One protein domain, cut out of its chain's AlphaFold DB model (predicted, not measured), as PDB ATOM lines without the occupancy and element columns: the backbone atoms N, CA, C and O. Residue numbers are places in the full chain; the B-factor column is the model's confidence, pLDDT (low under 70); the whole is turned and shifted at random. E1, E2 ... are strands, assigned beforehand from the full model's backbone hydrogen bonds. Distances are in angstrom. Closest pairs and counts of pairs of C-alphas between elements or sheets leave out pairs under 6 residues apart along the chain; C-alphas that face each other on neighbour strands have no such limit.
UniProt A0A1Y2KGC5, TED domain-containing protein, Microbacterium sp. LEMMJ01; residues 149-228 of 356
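AT A GLANCE: This is residues 149 to 228 of the 356 residues of the protein "TED domain-containing protein" of Microbacterium sp. LEMMJ01 (UniProt A0A1Y2KGC5). The strands make a small, flattened barrel that is loosely formed and stays open on one side. A strongly twisted sheet of E1, E3, E6 and E5 makes one wall, the two-stranded ribbon of E4 and E7 carries the wall on past E5, and E7 comes round toward E2 without pairing with it. The printed part has 80 residues with seven named strands, E1 to E7 in that order along the chain, and no named helix; the class is all strand. The larger sheet has the order E1, E3, E6, E5, and both sheets are antiparallel. The whole is compact, with a radius of gyration of the C-alphas of 12.0 A, and only just elongated, spanning 40 by 26 by 20 A.

IN THESE COORDINATES: In the larger sheet, E1 is residues 149 to 151, beginning at C-alpha 149 (12.128, 29.165, -51.715). E3 is residues 163 to 171, 24.4 A long, E6 is residues 206 to 211, 17.3 A, and E5 is residues 183 to 186, 10.1 A. E4 is residues 175 to 181, 17.5 A long. E7, residues 219 to 228, is the longest strand at 28.6 A and ends at C-alpha 228 (20.642, 17.044, -45.304). E2 is residues 154 to 158, 13.5 A, and pairs with no named strand.

HOW THE PARTS SIT: E1 and E5 are the edge strands of the larger sheet, whose strands' lines turn by 84 degrees from edge to edge. E3 pairs with E6 over residues 163 to 168, where N 167 and O 207 are 2.8 A apart, and with E1 over residues 168 to 170, where N 168 and O 151 are 2.8 A apart. E5 and E6 form a hairpin with a long link; N 186 and O 208 are 2.8 A apart. E4 and E7 are antiparallel at 157 degrees, with N 178 and O 222 at 2.9 A. The closest C-alphas of E5 and E7 are those of Val 183 and Gly 220, 5.7 A apart. E1 runs on into E2 across a break of 2 residues, at 47 degrees. The closest C-alphas of E2 and E6 are those of Val 157 and Trp 211, 6.1 A apart. E2 and E7 are near each other, while E1 and E7 are apart, as are E3 and E7. Residues 175 to 176 of E4 pair, antiparallel, with residues 200 to 201.

THE WHOLE: The two C-alphas farthest apart are those of Asp 160 and Ser 228, 41.2 A. The printed part has no cut. The link from E5 to E6, residues 187 to 205, is long; that from E6 to E7 is short, and the others are tight. The mean pLDDT of the printed part is 94.9, and no printed residue is under 70.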
ATOM      1  N   ALA A 149      12.359  28.089 -50.762       95.19
ATOM      2  CA  ALA A 149      12.128  29.165 -51.715       95.19
ATOM      3  C   ALA A 149      11.332  30.307 -51.074       95.19
ATOM      4  O   ALA A 149      10.668  30.128 -50.052       95.19
ATOM      5  N   ILE A 150      11.399  31.484 -51.688       97.19
ATOM      6  CA  ILE A 150      10.580  32.639 -51.338       97.19
ATOM      7  C   ILE A 150      10.106  33.309 -52.621       97.19
ATOM      8  O   ILE A 150      10.883  33.438 -53.564       97.19
ATOM      9  N   ASP A 151       8.836  33.703 -52.654       97.19
ATOM     10  CA  ASP A 151       8.232  34.377 -53.801       97.19
ATOM     11  C   ASP A 151       7.418  35.603 -53.346       97.19
ATOM     12  O   ASP A 151       6.608  35.477 -52.418       97.19
ATOM     13  N   PRO A 152       7.616  36.784 -53.958       97.50
ATOM     14  CA  PRO A 152       8.672  37.093 -54.929       97.50
ATOM     15  C   PRO A 152      10.070  37.158 -54.283       97.50
ATOM     16  O   PRO A 152      10.214  37.533 -53.120       97.50
ATOM     17  N   ASP A 153      11.117  36.828 -55.042       94.94
ATOM     18  CA  ASP A 153      12.531  36.875 -54.612       94.94
ATOM     19  C   ASP A 153      13.212  38.234 -54.884       94.94
ATOM     20  O   ASP A 153      14.369  38.482 -54.521       94.94
ATOM     21  N   THR A 154      12.476  39.158 -55.497       95.31
ATOM     22  CA  THR A 154      12.890  40.531 -55.775       95.31
ATOM     23  C   THR A 154      11.718  41.486 -55.575       95.31
ATOM     24  O   THR A 154      10.558  41.133 -55.773       95.31
ATOM     25  N   THR A 155      12.005  42.717 -55.154       95.69
ATOM     26  CA  THR A 155      10.980  43.745 -54.944       95.69
ATOM     27  C   THR A 155      11.571  45.146 -55.003       95.69
ATOM     28  O   THR A 155      12.757  45.361 -54.736       95.69
ATOM     29  N   THR A 156      10.717  46.133 -55.252       94.38
ATOM     30  CA  THR A 156      10.985  47.525 -54.889       94.38
ATOM     31  C   THR A 156      10.435  47.809 -53.491       94.38
ATOM     32  O   THR A 156       9.402  47.263 -53.104       94.38
ATOM     33  N   VAL A 157      11.141  48.624 -52.705       93.19
ATOM     34  CA  VAL A 157      10.702  49.044 -51.363       93.19
ATOM     35  C   VAL A 157      10.709  50.573 -51.305       93.19
ATOM     36  O   VAL A 157      11.764  51.174 -51.527       93.19
ATOM     37  N   PRO A 158       9.566  51.230 -51.050       94.19
ATOM     38  CA  PRO A 158       9.513  52.682 -50.922       94.19
ATOM     39  C   PRO A 158      10.371  53.203 -49.759       94.19
ATOM     40  O   PRO A 158      10.312  52.687 -48.645       94.19
ATOM     41  N   GLU A 159      11.142  54.267 -50.000       93.31
ATOM     42  CA  GLU A 159      11.955  54.922 -48.957       93.31
ATOM     43  C   GLU A 159      11.108  55.701 -47.930       93.31
ATOM     44  O   GLU A 159      11.644  56.170 -46.929       93.31
ATOM     45  N   ASP A 160       9.797  55.842 -48.151       90.81
ATOM     46  CA  ASP A 160       8.865  56.515 -47.233       90.81
ATOM     47  C   ASP A 160       8.447  55.660 -46.023       90.81
ATOM     48  O   ASP A 160       7.672  56.118 -45.185       90.81
ATOM     49  N   GLY A 161       8.974  54.436 -45.912       89.50
ATOM     50  CA  GLY A 161       8.663  53.516 -44.820       89.50
ATOM     51  C   GLY A 161       7.382  52.709 -45.034       89.50
ATOM     52  O   GLY A 161       6.949  52.012 -44.113       89.50
ATOM     53  N   SER A 162       6.785  52.753 -46.227       94.00
ATOM     54  CA  SER A 162       5.687  51.856 -46.589       94.00
ATOM     55  C   SER A 162       6.125  50.391 -46.548       94.00
ATOM     56  O   SER A 162       7.260  50.039 -46.886       94.00
ATOM     57  N   ILE A 163       5.197  49.529 -46.141       96.62
ATOM     58  CA  ILE A 163       5.407  48.087 -46.030       96.62
ATOM     59  C   ILE A 163       5.031  47.413 -47.351       96.62
ATOM     60  O   ILE A 163       3.978  47.701 -47.921       96.62
ATOM     61  N   VAL A 164       5.878  46.499 -47.824       96.94
ATOM     62  CA  VAL A 164       5.665  45.705 -49.044       96.94
ATOM     63  C   VAL A 164       5.637  44.207 -48.739       96.94
ATOM     64  O   VAL A 164       6.255  43.754 -47.776       96.94
ATOM     65  N   GLY A 165       4.913  43.441 -49.553       96.19
ATOM     66  CA  GLY A 165       4.686  42.003 -49.391       96.19
ATOM     67  C   GLY A 165       3.282  41.607 -49.878       96.19
ATOM     68  O   GLY A 165       2.574  42.455 -50.431       96.19
ATOM     69  N   PRO A 166       2.847  40.356 -49.661       97.81
ATOM     70  CA  PRO A 166       3.558  39.310 -48.927       97.81
ATOM     71  C   PRO A 166       4.695  38.669 -49.737       97.81
ATOM     72  O   PRO A 166       4.592  38.501 -50.948       97.81
ATOM     73  N   PHE A 167       5.744  38.252 -49.035       98.31
ATOM     74  CA  PHE A 167       6.770  37.325 -49.504       98.31
ATOM     75  C   PHE A 167       6.489  35.963 -48.880       98.31
ATOM     76  O   PHE A 167       6.569  35.808 -47.661       98.31
ATOM     77  N   THR A 168       6.115  34.983 -49.693       98.00
ATOM     78  CA  THR A 168       5.693  33.666 -49.205       98.00
ATOM     79  C   THR A 168       6.869  32.708 -49.211       98.00
ATOM     80  O   THR A 168       7.433  32.414 -50.265       98.00
ATOM     81  N   VAL A 169       7.226  32.194 -48.039       97.69
ATOM     82  CA  VAL A 169       8.230  31.138 -47.886       97.69
ATOM     83  C   VAL A 169       7.592  29.803 -48.239       97.69
ATOM     84  O   VAL A 169       6.512  29.477 -47.755       97.69
ATOM     85  N   SER A 170       8.254  29.004 -49.062       96.56
ATOM     86  CA  SER A 170       7.774  27.690 -49.489       96.56
ATOM     87  C   SER A 170       8.906  26.664 -49.503       96.56
ATOM     88  O   SER A 170      10.085  27.017 -49.449       96.56
ATOM     89  N   GLY A 171       8.541  25.384 -49.555       93.88
ATOM     90  CA  GLY A 171       9.482  24.271 -49.646       93.88
ATOM     91  C   GLY A 171       9.235  23.177 -48.610       93.88
ATOM     92  O   GLY A 171       8.266  23.220 -47.853       93.88
ATOM     93  N   THR A 172      10.111  22.175 -48.602       93.38
ATOM     94  CA  THR A 172      10.054  21.021 -47.690       93.38
ATOM     95  C   THR A 172      10.798  21.249 -46.377       93.38
ATOM     96  O   THR A 172      10.661  20.443 -45.458       93.38
ATOM     97  N   THR A 173      11.567  22.336 -46.259       92.38
ATOM     98  CA  THR A 173      12.276  22.695 -45.025       92.38
ATOM     99  C   THR A 173      11.885  24.076 -44.501       92.38
ATOM    100  O   THR A 173      11.453  24.953 -45.246       92.38
ATOM    101  N   SER A 174      12.049  24.264 -43.192       92.69
ATOM    102  CA  SER A 174      11.906  25.554 -42.510       92.69
ATOM    103  C   SER A 174      13.285  26.136 -42.221       92.69
ATOM    104  O   SER A 174      14.245  25.391 -42.014       92.69
ATOM    105  N   GLY A 175      13.398  27.460 -42.210       95.81
ATOM    106  CA  GLY A 175      14.678  28.140 -42.035       95.81
ATOM    107  C   GLY A 175      14.676  29.135 -40.888       95.81
ATOM    108  O   GLY A 175      13.746  29.212 -40.093       95.81
ATOM    109  N   THR A 176      15.735  29.925 -40.832       97.50
ATOM    110  CA  THR A 176      15.911  31.029 -39.893       97.50
ATOM    111  C   THR A 176      16.210  32.288 -40.686       97.50
ATOM    112  O   THR A 176      17.031  32.246 -41.605       97.50
ATOM    113  N   LEU A 177      15.584  33.411 -40.331       97.44
ATOM    114  CA  LEU A 177      15.951  34.719 -40.868       97.44
ATOM    115  C   LEU A 177      17.382  35.048 -40.418       97.44
ATOM    116  O   LEU A 177      17.600  35.365 -39.253       97.44
ATOM    117  N   ASP A 178      18.365  34.952 -41.306       95.06
ATOM    118  CA  ASP A 178      19.786  35.068 -40.949       95.06
ATOM    119  C   ASP A 178      20.434  36.375 -41.426       95.06
ATOM    120  O   ASP A 178      21.552  36.706 -41.024       95.06
ATOM    121  N   ALA A 179      19.733  37.143 -42.260       94.19
ATOM    122  CA  ALA A 179      20.129  38.492 -42.637       94.19
ATOM    123  C   ALA A 179      18.906  39.367 -42.935       94.19
ATOM    124  O   ALA A 179      17.980  38.927 -43.606       94.19
ATOM    125  N   ALA A 180      18.954  40.625 -42.504       95.56
ATOM    126  CA  ALA A 180      18.068  41.700 -42.937       95.56
ATOM    127  C   ALA A 180      18.923  42.968 -43.076       95.56
ATOM    128  O   ALA A 180      19.524  43.429 -42.107       95.56
ATOM    129  N   VAL A 181      19.078  43.469 -44.301       94.69
ATOM    130  CA  VAL A 181      19.999  44.558 -44.654       94.69
ATOM    131  C   VAL A 181      19.214  45.670 -45.335       94.69
ATOM    132  O   VAL A 181      18.600  45.449 -46.376       94.69
ATOM    133  N   GLY A 182      19.226  46.867 -44.745       93.94
ATOM    134  CA  GLY A 182      18.483  48.030 -45.246       93.94
ATOM    135  C   GLY A 182      16.956  47.902 -45.147       93.94
ATOM    136  O   GLY A 182      16.241  48.799 -45.594       93.94
ATOM    137  N   VAL A 183      16.456  46.806 -44.566       96.06
ATOM    138  CA  VAL A 183      15.034  46.540 -44.348       96.06
ATOM    139  C   VAL A 183      14.786  45.955 -42.958       96.06
ATOM    140  O   VAL A 183      15.665  45.320 -42.376       96.06
ATOM    141  N   GLU A 184      13.570  46.134 -42.461       96.81
ATOM    142  CA  GLU A 184      12.988  45.405 -41.330       96.81
ATOM    143  C   GLU A 184      11.921  44.434 -41.856       96.81
ATOM    144  O   GLU A 184      11.259  44.745 -42.849       96.81
ATOM    145  N   VAL A 185      11.777  43.265 -41.226       98.12
ATOM    146  CA  VAL A 185      10.897  42.172 -41.676       98.12
ATOM    147  C   VAL A 185       9.783  41.938 -40.653       98.12
ATOM    148  O   VAL A 185      10.042  42.019 -39.454       98.12
ATOM    149  N   PHE A 186       8.566  41.623 -41.107       98.50
ATOM    150  CA  PHE A 186       7.364  41.454 -40.277       98.50
ATOM    151  C   PHE A 186       6.545  40.222 -40.669       98.50
ATOM    152  O   PHE A 186       6.605  39.784 -41.818       98.50
ATOM    153  N   LEU A 187       5.742  39.713 -39.729       97.94
ATOM    154  CA  LEU A 187       4.728  38.666 -39.956       97.94
ATOM    155  C   LEU A 187       3.365  39.222 -40.391       97.94
ATOM    156  O   LEU A 187       2.447  38.450 -40.656       97.94
ATOM    157  N   ASP A 188       3.206  40.544 -40.432       97.69
ATOM    158  CA  ASP A 188       1.942  41.198 -40.739       97.69
ATOM    159  C   ASP A 188       2.120  42.439 -41.623       97.69
ATOM    160  O   ASP A 188       3.092  43.188 -41.516       97.69
ATOM    161  N   GLN A 189       1.120  42.710 -42.465       96.69
ATOM    162  CA  GLN A 189       1.115  43.883 -43.344       96.69
ATOM    163  C   GLN A 189       1.085  45.215 -42.571       96.69
ATOM    164  O   GLN A 189       1.499  46.242 -43.107       96.69
ATOM    165  N   ALA A 190       0.606  45.218 -41.321       95.94
ATOM    166  CA  ALA A 190       0.583  46.413 -40.481       95.94
ATOM    167  C   ALA A 190       1.955  46.735 -39.853       95.94
ATOM    168  O   ALA A 190       2.136  47.832 -39.322       95.94
ATOM    169  N   GLY A 191       2.927  45.820 -39.931       96.12
ATOM    170  CA  GLY A 191       4.274  46.005 -39.394       96.12
ATOM    171  C   GLY A 191       4.317  46.103 -37.876       96.12
ATOM    172  O   GLY A 191       5.117  46.871 -37.333       96.12
ATOM    173  N   THR A 192       3.431  45.373 -37.202       96.94
ATOM    174  CA  THR A 192       3.324  45.350 -35.739       96.94
ATOM    175  C   THR A 192       4.023  44.144 -35.123       96.94
ATOM    176  O   THR A 192       4.349  44.168 -33.937       96.94
ATOM    177  N   GLN A 193       4.304  43.111 -35.922       97.75
ATOM    178  CA  GLN A 193       4.959  41.876 -35.499       97.75
ATOM    179  C   GLN A 193       6.324  41.737 -36.182       97.75
ATOM    180  O   GLN A 193       6.427  41.072 -37.219       97.75
ATOM    181  N   PRO A 194       7.379  42.383 -35.653       97.50
ATOM    182  CA  PRO A 194       8.710  42.296 -36.237       97.50
ATOM    183  C   PRO A 194       9.278  40.876 -36.132       97.50
ATOM    184  O   PRO A 194       9.029  40.157 -35.164       97.50
ATOM    185  N   VAL A 195      10.098  40.504 -37.114       98.00
ATOM    186  CA  VAL A 195      10.862  39.252 -37.174       98.00
ATOM    187  C   VAL A 195      12.349  39.587 -37.043       98.00
ATOM    188  O   VAL A 195      12.989  39.956 -38.031       98.00
ATOM    189  N   PRO A 196      12.934  39.490 -35.837       96.62
ATOM    190  CA  PRO A 196      14.362  39.705 -35.645       96.62
ATOM    191  C   PRO A 196      15.214  38.660 -36.376       96.62
ATOM    192  O   PRO A 196      14.812  37.501 -36.524       96.62
ATOM    193  N   VAL A 197      16.437  39.033 -36.759       96.56
ATOM    194  CA  VAL A 197      17.447  38.064 -37.218       96.56
ATOM    195  C   VAL A 197      17.684  37.017 -36.123       96.56
ATOM    196  O   VAL A 197      17.815  37.353 -34.949       96.56
ATOM    197  N   GLY A 198      17.734  35.745 -36.513       96.38
ATOM    198  CA  GLY A 198      17.774  34.588 -35.620       96.38
ATOM    199  C   GLY A 198      16.410  33.930 -35.392       96.38
ATOM    200  O   GLY A 198      16.358  32.849 -34.811       96.38
ATOM    201  N   THR A 199      15.317  34.527 -35.879       98.00
ATOM    202  CA  THR A 199      13.963  33.968 -35.729       98.00
ATOM    203  C   THR A 199      13.702  32.851 -36.737       98.00
ATOM    204  O   THR A 199      14.027  32.983 -37.920       98.00
ATOM    205  N   ALA A 200      13.096  31.757 -36.272       97.19
ATOM    206  CA  ALA A 200      12.658  30.660 -37.127       97.19
ATOM    207  C   ALA A 200      11.500  31.098 -38.040       97.19
ATOM    208  O   ALA A 200      10.572  31.777 -37.605       97.19
ATOM    209  N   VAL A 201      11.553  30.679 -39.300       97.50
ATOM    210  CA  VAL A 201      10.560  30.962 -40.334       97.50
ATOM    211  C   VAL A 201      10.136  29.640 -40.966       97.50
ATOM    212  O   VAL A 201      10.924  28.972 -41.642       97.50
ATOM    213  N   ALA A 202       8.885  29.252 -40.722       96.06
ATOM    214  CA  ALA A 202       8.325  28.014 -41.250       96.06
ATOM    215  C   ALA A 202       7.979  28.136 -42.740       96.06
ATOM    216  O   ALA A 202       7.633  29.220 -43.223       96.06
ATOM    217  N   ALA A 203       7.997  27.016 -43.463       95.25
ATOM    218  CA  ALA A 203       7.377  26.957 -44.784       95.25
ATOM    219  C   ALA A 203       5.881  27.325 -44.687       95.25
ATOM    220  O   ALA A 203       5.199  26.959 -43.731       95.25
ATOM    221  N   GLY A 204       5.382  28.088 -45.658       96.19
ATOM    222  CA  GLY A 204       4.042  28.681 -45.657       96.19
ATOM    223  C   GLY A 204       3.952  30.050 -44.972       96.19
ATOM    224  O   GLY A 204       2.919  30.707 -45.089       96.19
ATOM    225  N   THR A 205       5.005  30.512 -44.288       98.00
ATOM    226  CA  THR A 205       5.007  31.841 -43.653       98.00
ATOM    227  C   THR A 205       4.983  32.941 -44.711       98.00
ATOM    228  O   THR A 205       5.773  32.917 -45.656       98.00
ATOM    229  N   GLN A 206       4.113  33.931 -44.522       98.31
ATOM    230  CA  GLN A 206       4.148  35.183 -45.272       98.31
ATOM    231  C   GLN A 206       4.929  36.233 -44.487       98.31
ATOM    232  O   GLN A 206       4.760  36.371 -43.276       98.31
ATOM    233  N   LEU A 207       5.795  36.956 -45.187       98.44
ATOM    234  CA  LEU A 207       6.616  38.020 -44.632       98.44
ATOM    235  C   LEU A 207       6.337  39.339 -45.343       98.44
ATOM    236  O   LEU A 207       6.009  39.370 -46.526       98.44
ATOM    237  N   TRP A 208       6.541  40.437 -44.633       98.50
ATOM    238  CA  TRP A 208       6.494  41.787 -45.178       98.50
ATOM    239  C   TRP A 208       7.783  42.523 -44.846       98.50
ATOM    240  O   TRP A 208       8.438  42.206 -43.856       98.50
ATOM    241  N   ALA A 209       8.161  43.501 -45.663       97.56
ATOM    242  CA  ALA A 209       9.385  44.265 -45.475       97.56
ATOM    243  C   ALA A 209       9.125  45.772 -45.504       97.56
ATOM    244  O   ALA A 209       8.320  46.262 -46.297       97.56
ATOM    245  N   ARG A 210       9.855  46.510 -44.667       96.94
ATOM    246  CA  ARG A 210       9.884  47.977 -44.636       96.94
ATOM    247  C   ARG A 210      11.303  48.466 -44.836       96.94
ATOM    248  O   ARG A 210      12.226  47.908 -44.252       96.94
ATOM    249  N   TRP A 211      11.484  49.534 -45.605       95.94
ATOM    250  CA  TRP A 211      12.787  50.177 -45.736       95.94
ATOM    251  C   TRP A 211      13.231  50.822 -44.417       95.94
ATOM    252  O   TRP A 211      12.467  51.565 -43.803       95.94
ATOM    253  N   THR A 212      14.477  50.581 -44.009       92.81
ATOM    254  CA  THR A 212      15.099  51.227 -42.835       92.81
ATOM    255  C   THR A 212      16.395  51.960 -43.171       92.81
ATOM    256  O   THR A 212      16.793  52.868 -42.443       92.81
ATOM    257  N   GLY A 213      17.018  51.636 -44.308       83.06
ATOM    258  CA  GLY A 213      18.244  52.276 -44.778       83.06
ATOM    259  C   GLY A 213      19.459  52.098 -43.843       83.06
ATOM    260  O   GLY A 213      19.391  51.377 -42.847       83.06
ATOM    261  N   PRO A 214      20.599  52.741 -44.164       83.69
ATOM    262  CA  PRO A 214      20.918  53.322 -45.469       83.69
ATOM    263  C   PRO A 214      21.038  52.238 -46.552       83.69
ATOM    264  O   PRO A 214      21.163  51.052 -46.254       83.69
ATOM    265  N   ALA A 215      21.017  52.650 -47.822       77.94
ATOM    266  CA  ALA A 215      21.195  51.716 -48.926       77.94
ATOM    267  C   ALA A 215      22.590  51.075 -48.903       77.94
ATOM    268  O   ALA A 215      23.611  51.764 -48.897       77.94
ATOM    269  N   ALA A 216      22.616  49.748 -48.930       82.75
ATOM    270  CA  ALA A 216      23.803  48.925 -49.100       82.75
ATOM    271  C   ALA A 216      23.898  48.402 -50.549       82.75
ATOM    272  O   ALA A 216      22.904  48.444 -51.283       82.75
ATOM    273  N   PRO A 217      25.059  47.851 -50.971       81.69
ATOM    274  CA  PRO A 217      25.209  47.217 -52.285       81.69
ATOM    275  C   PRO A 217      24.177  46.115 -52.559       81.69
ATOM    276  O   PRO A 217      23.841  45.850 -53.708       81.69
ATOM    277  N   VAL A 218      23.670  45.476 -51.499       84.19
ATOM    278  CA  VAL A 218      22.543  44.545 -51.542       84.19
ATOM    279  C   VAL A 218      21.651  44.825 -50.339       84.19
ATOM    280  O   VAL A 218      22.125  44.739 -49.207       84.19
ATOM    281  N   ASN A 219      20.374  45.121 -50.587       93.50
ATOM    282  CA  ASN A 219      19.353  45.271 -49.550       93.50
ATOM    283  C   ASN A 219      18.337  44.133 -49.644       93.50
ATOM    284  O   ASN A 219      18.198  43.497 -50.694       93.50
ATOM    285  N   GLY A 220      17.606  43.912 -48.559       95.81
ATOM    286  CA  GLY A 220      16.590  42.878 -48.437       95.81
ATOM    287  C   GLY A 220      16.898  41.925 -47.292       95.81
ATOM    288  O   GLY A 220      17.629  42.275 -46.366       95.81
ATOM    289  N   PHE A 221      16.354  40.717 -47.345       96.81
ATOM    290  CA  PHE A 221      16.519  39.744 -46.269       96.81
ATOM    291  C   PHE A 221      16.750  38.322 -46.785       96.81
ATOM    292  O   PHE A 221      16.484  38.021 -47.949       96.81
ATOM    293  N   ARG A 222      17.278  37.454 -45.920       96.62
ATOM    294  CA  ARG A 222      17.630  36.067 -46.229       96.62
ATOM    295  C   ARG A 222      17.161  35.117 -45.147       96.62
ATOM    296  O   ARG A 222      17.301  35.403 -43.960       96.62
ATOM    297  N   ILE A 223      16.664  33.975 -45.592       97.38
ATOM    298  CA  ILE A 223      16.325  32.825 -44.772       97.38
ATOM    299  C   ILE A 223      17.299  31.707 -45.130       97.38
ATOM    300  O   ILE A 223      17.481  31.377 -46.306       97.38
ATOM    301  N   THR A 224      17.910  31.115 -44.112       96.62
ATOM    302  CA  THR A 224      18.805  29.966 -44.256       96.62
ATOM    303  C   THR A 224      18.231  28.769 -43.510       96.62
ATOM    304  O   THR A 224      17.890  28.882 -42.335       96.62
ATOM    305  N   ALA A 225      18.151  27.618 -44.170       95.88
ATOM    306  CA  ALA A 225      17.827  26.337 -43.550       95.88
ATOM    307  C   ALA A 225      19.030  25.399 -43.627       95.88
ATOM    308  O   ALA A 225      19.738  25.379 -44.632       95.88
ATOM    309  N   GLN A 226      19.240  24.589 -42.593       93.75
ATOM    310  CA  GLN A 226      20.202  23.490 -42.650       93.75
ATOM    311  C   GLN A 226      19.487  22.264 -43.209       93.75
ATOM    312  O   GLN A 226      18.517  21.799 -42.611       93.75
ATOM    313  N   ALA A 227      19.947  21.748 -44.345       93.81
ATOM    314  CA  ALA A 227      19.321  20.606 -44.998       93.81
ATOM    315  C   ALA A 227      20.328  19.476 -45.206       93.81
ATOM    316  O   ALA A 227      21.478  19.715 -45.577       93.81
ATOM    317  N   SER A 228      19.881  18.244 -44.966       94.25
ATOM    318  CA  SER A 228      20.642  17.044 -45.304       94.25
ATOM    319  C   SER A 228      20.493  16.785 -46.798       94.25
ATOM    320  O   SER A 228      19.396  16.482 -47.262       94.25
TER     321      SER A 228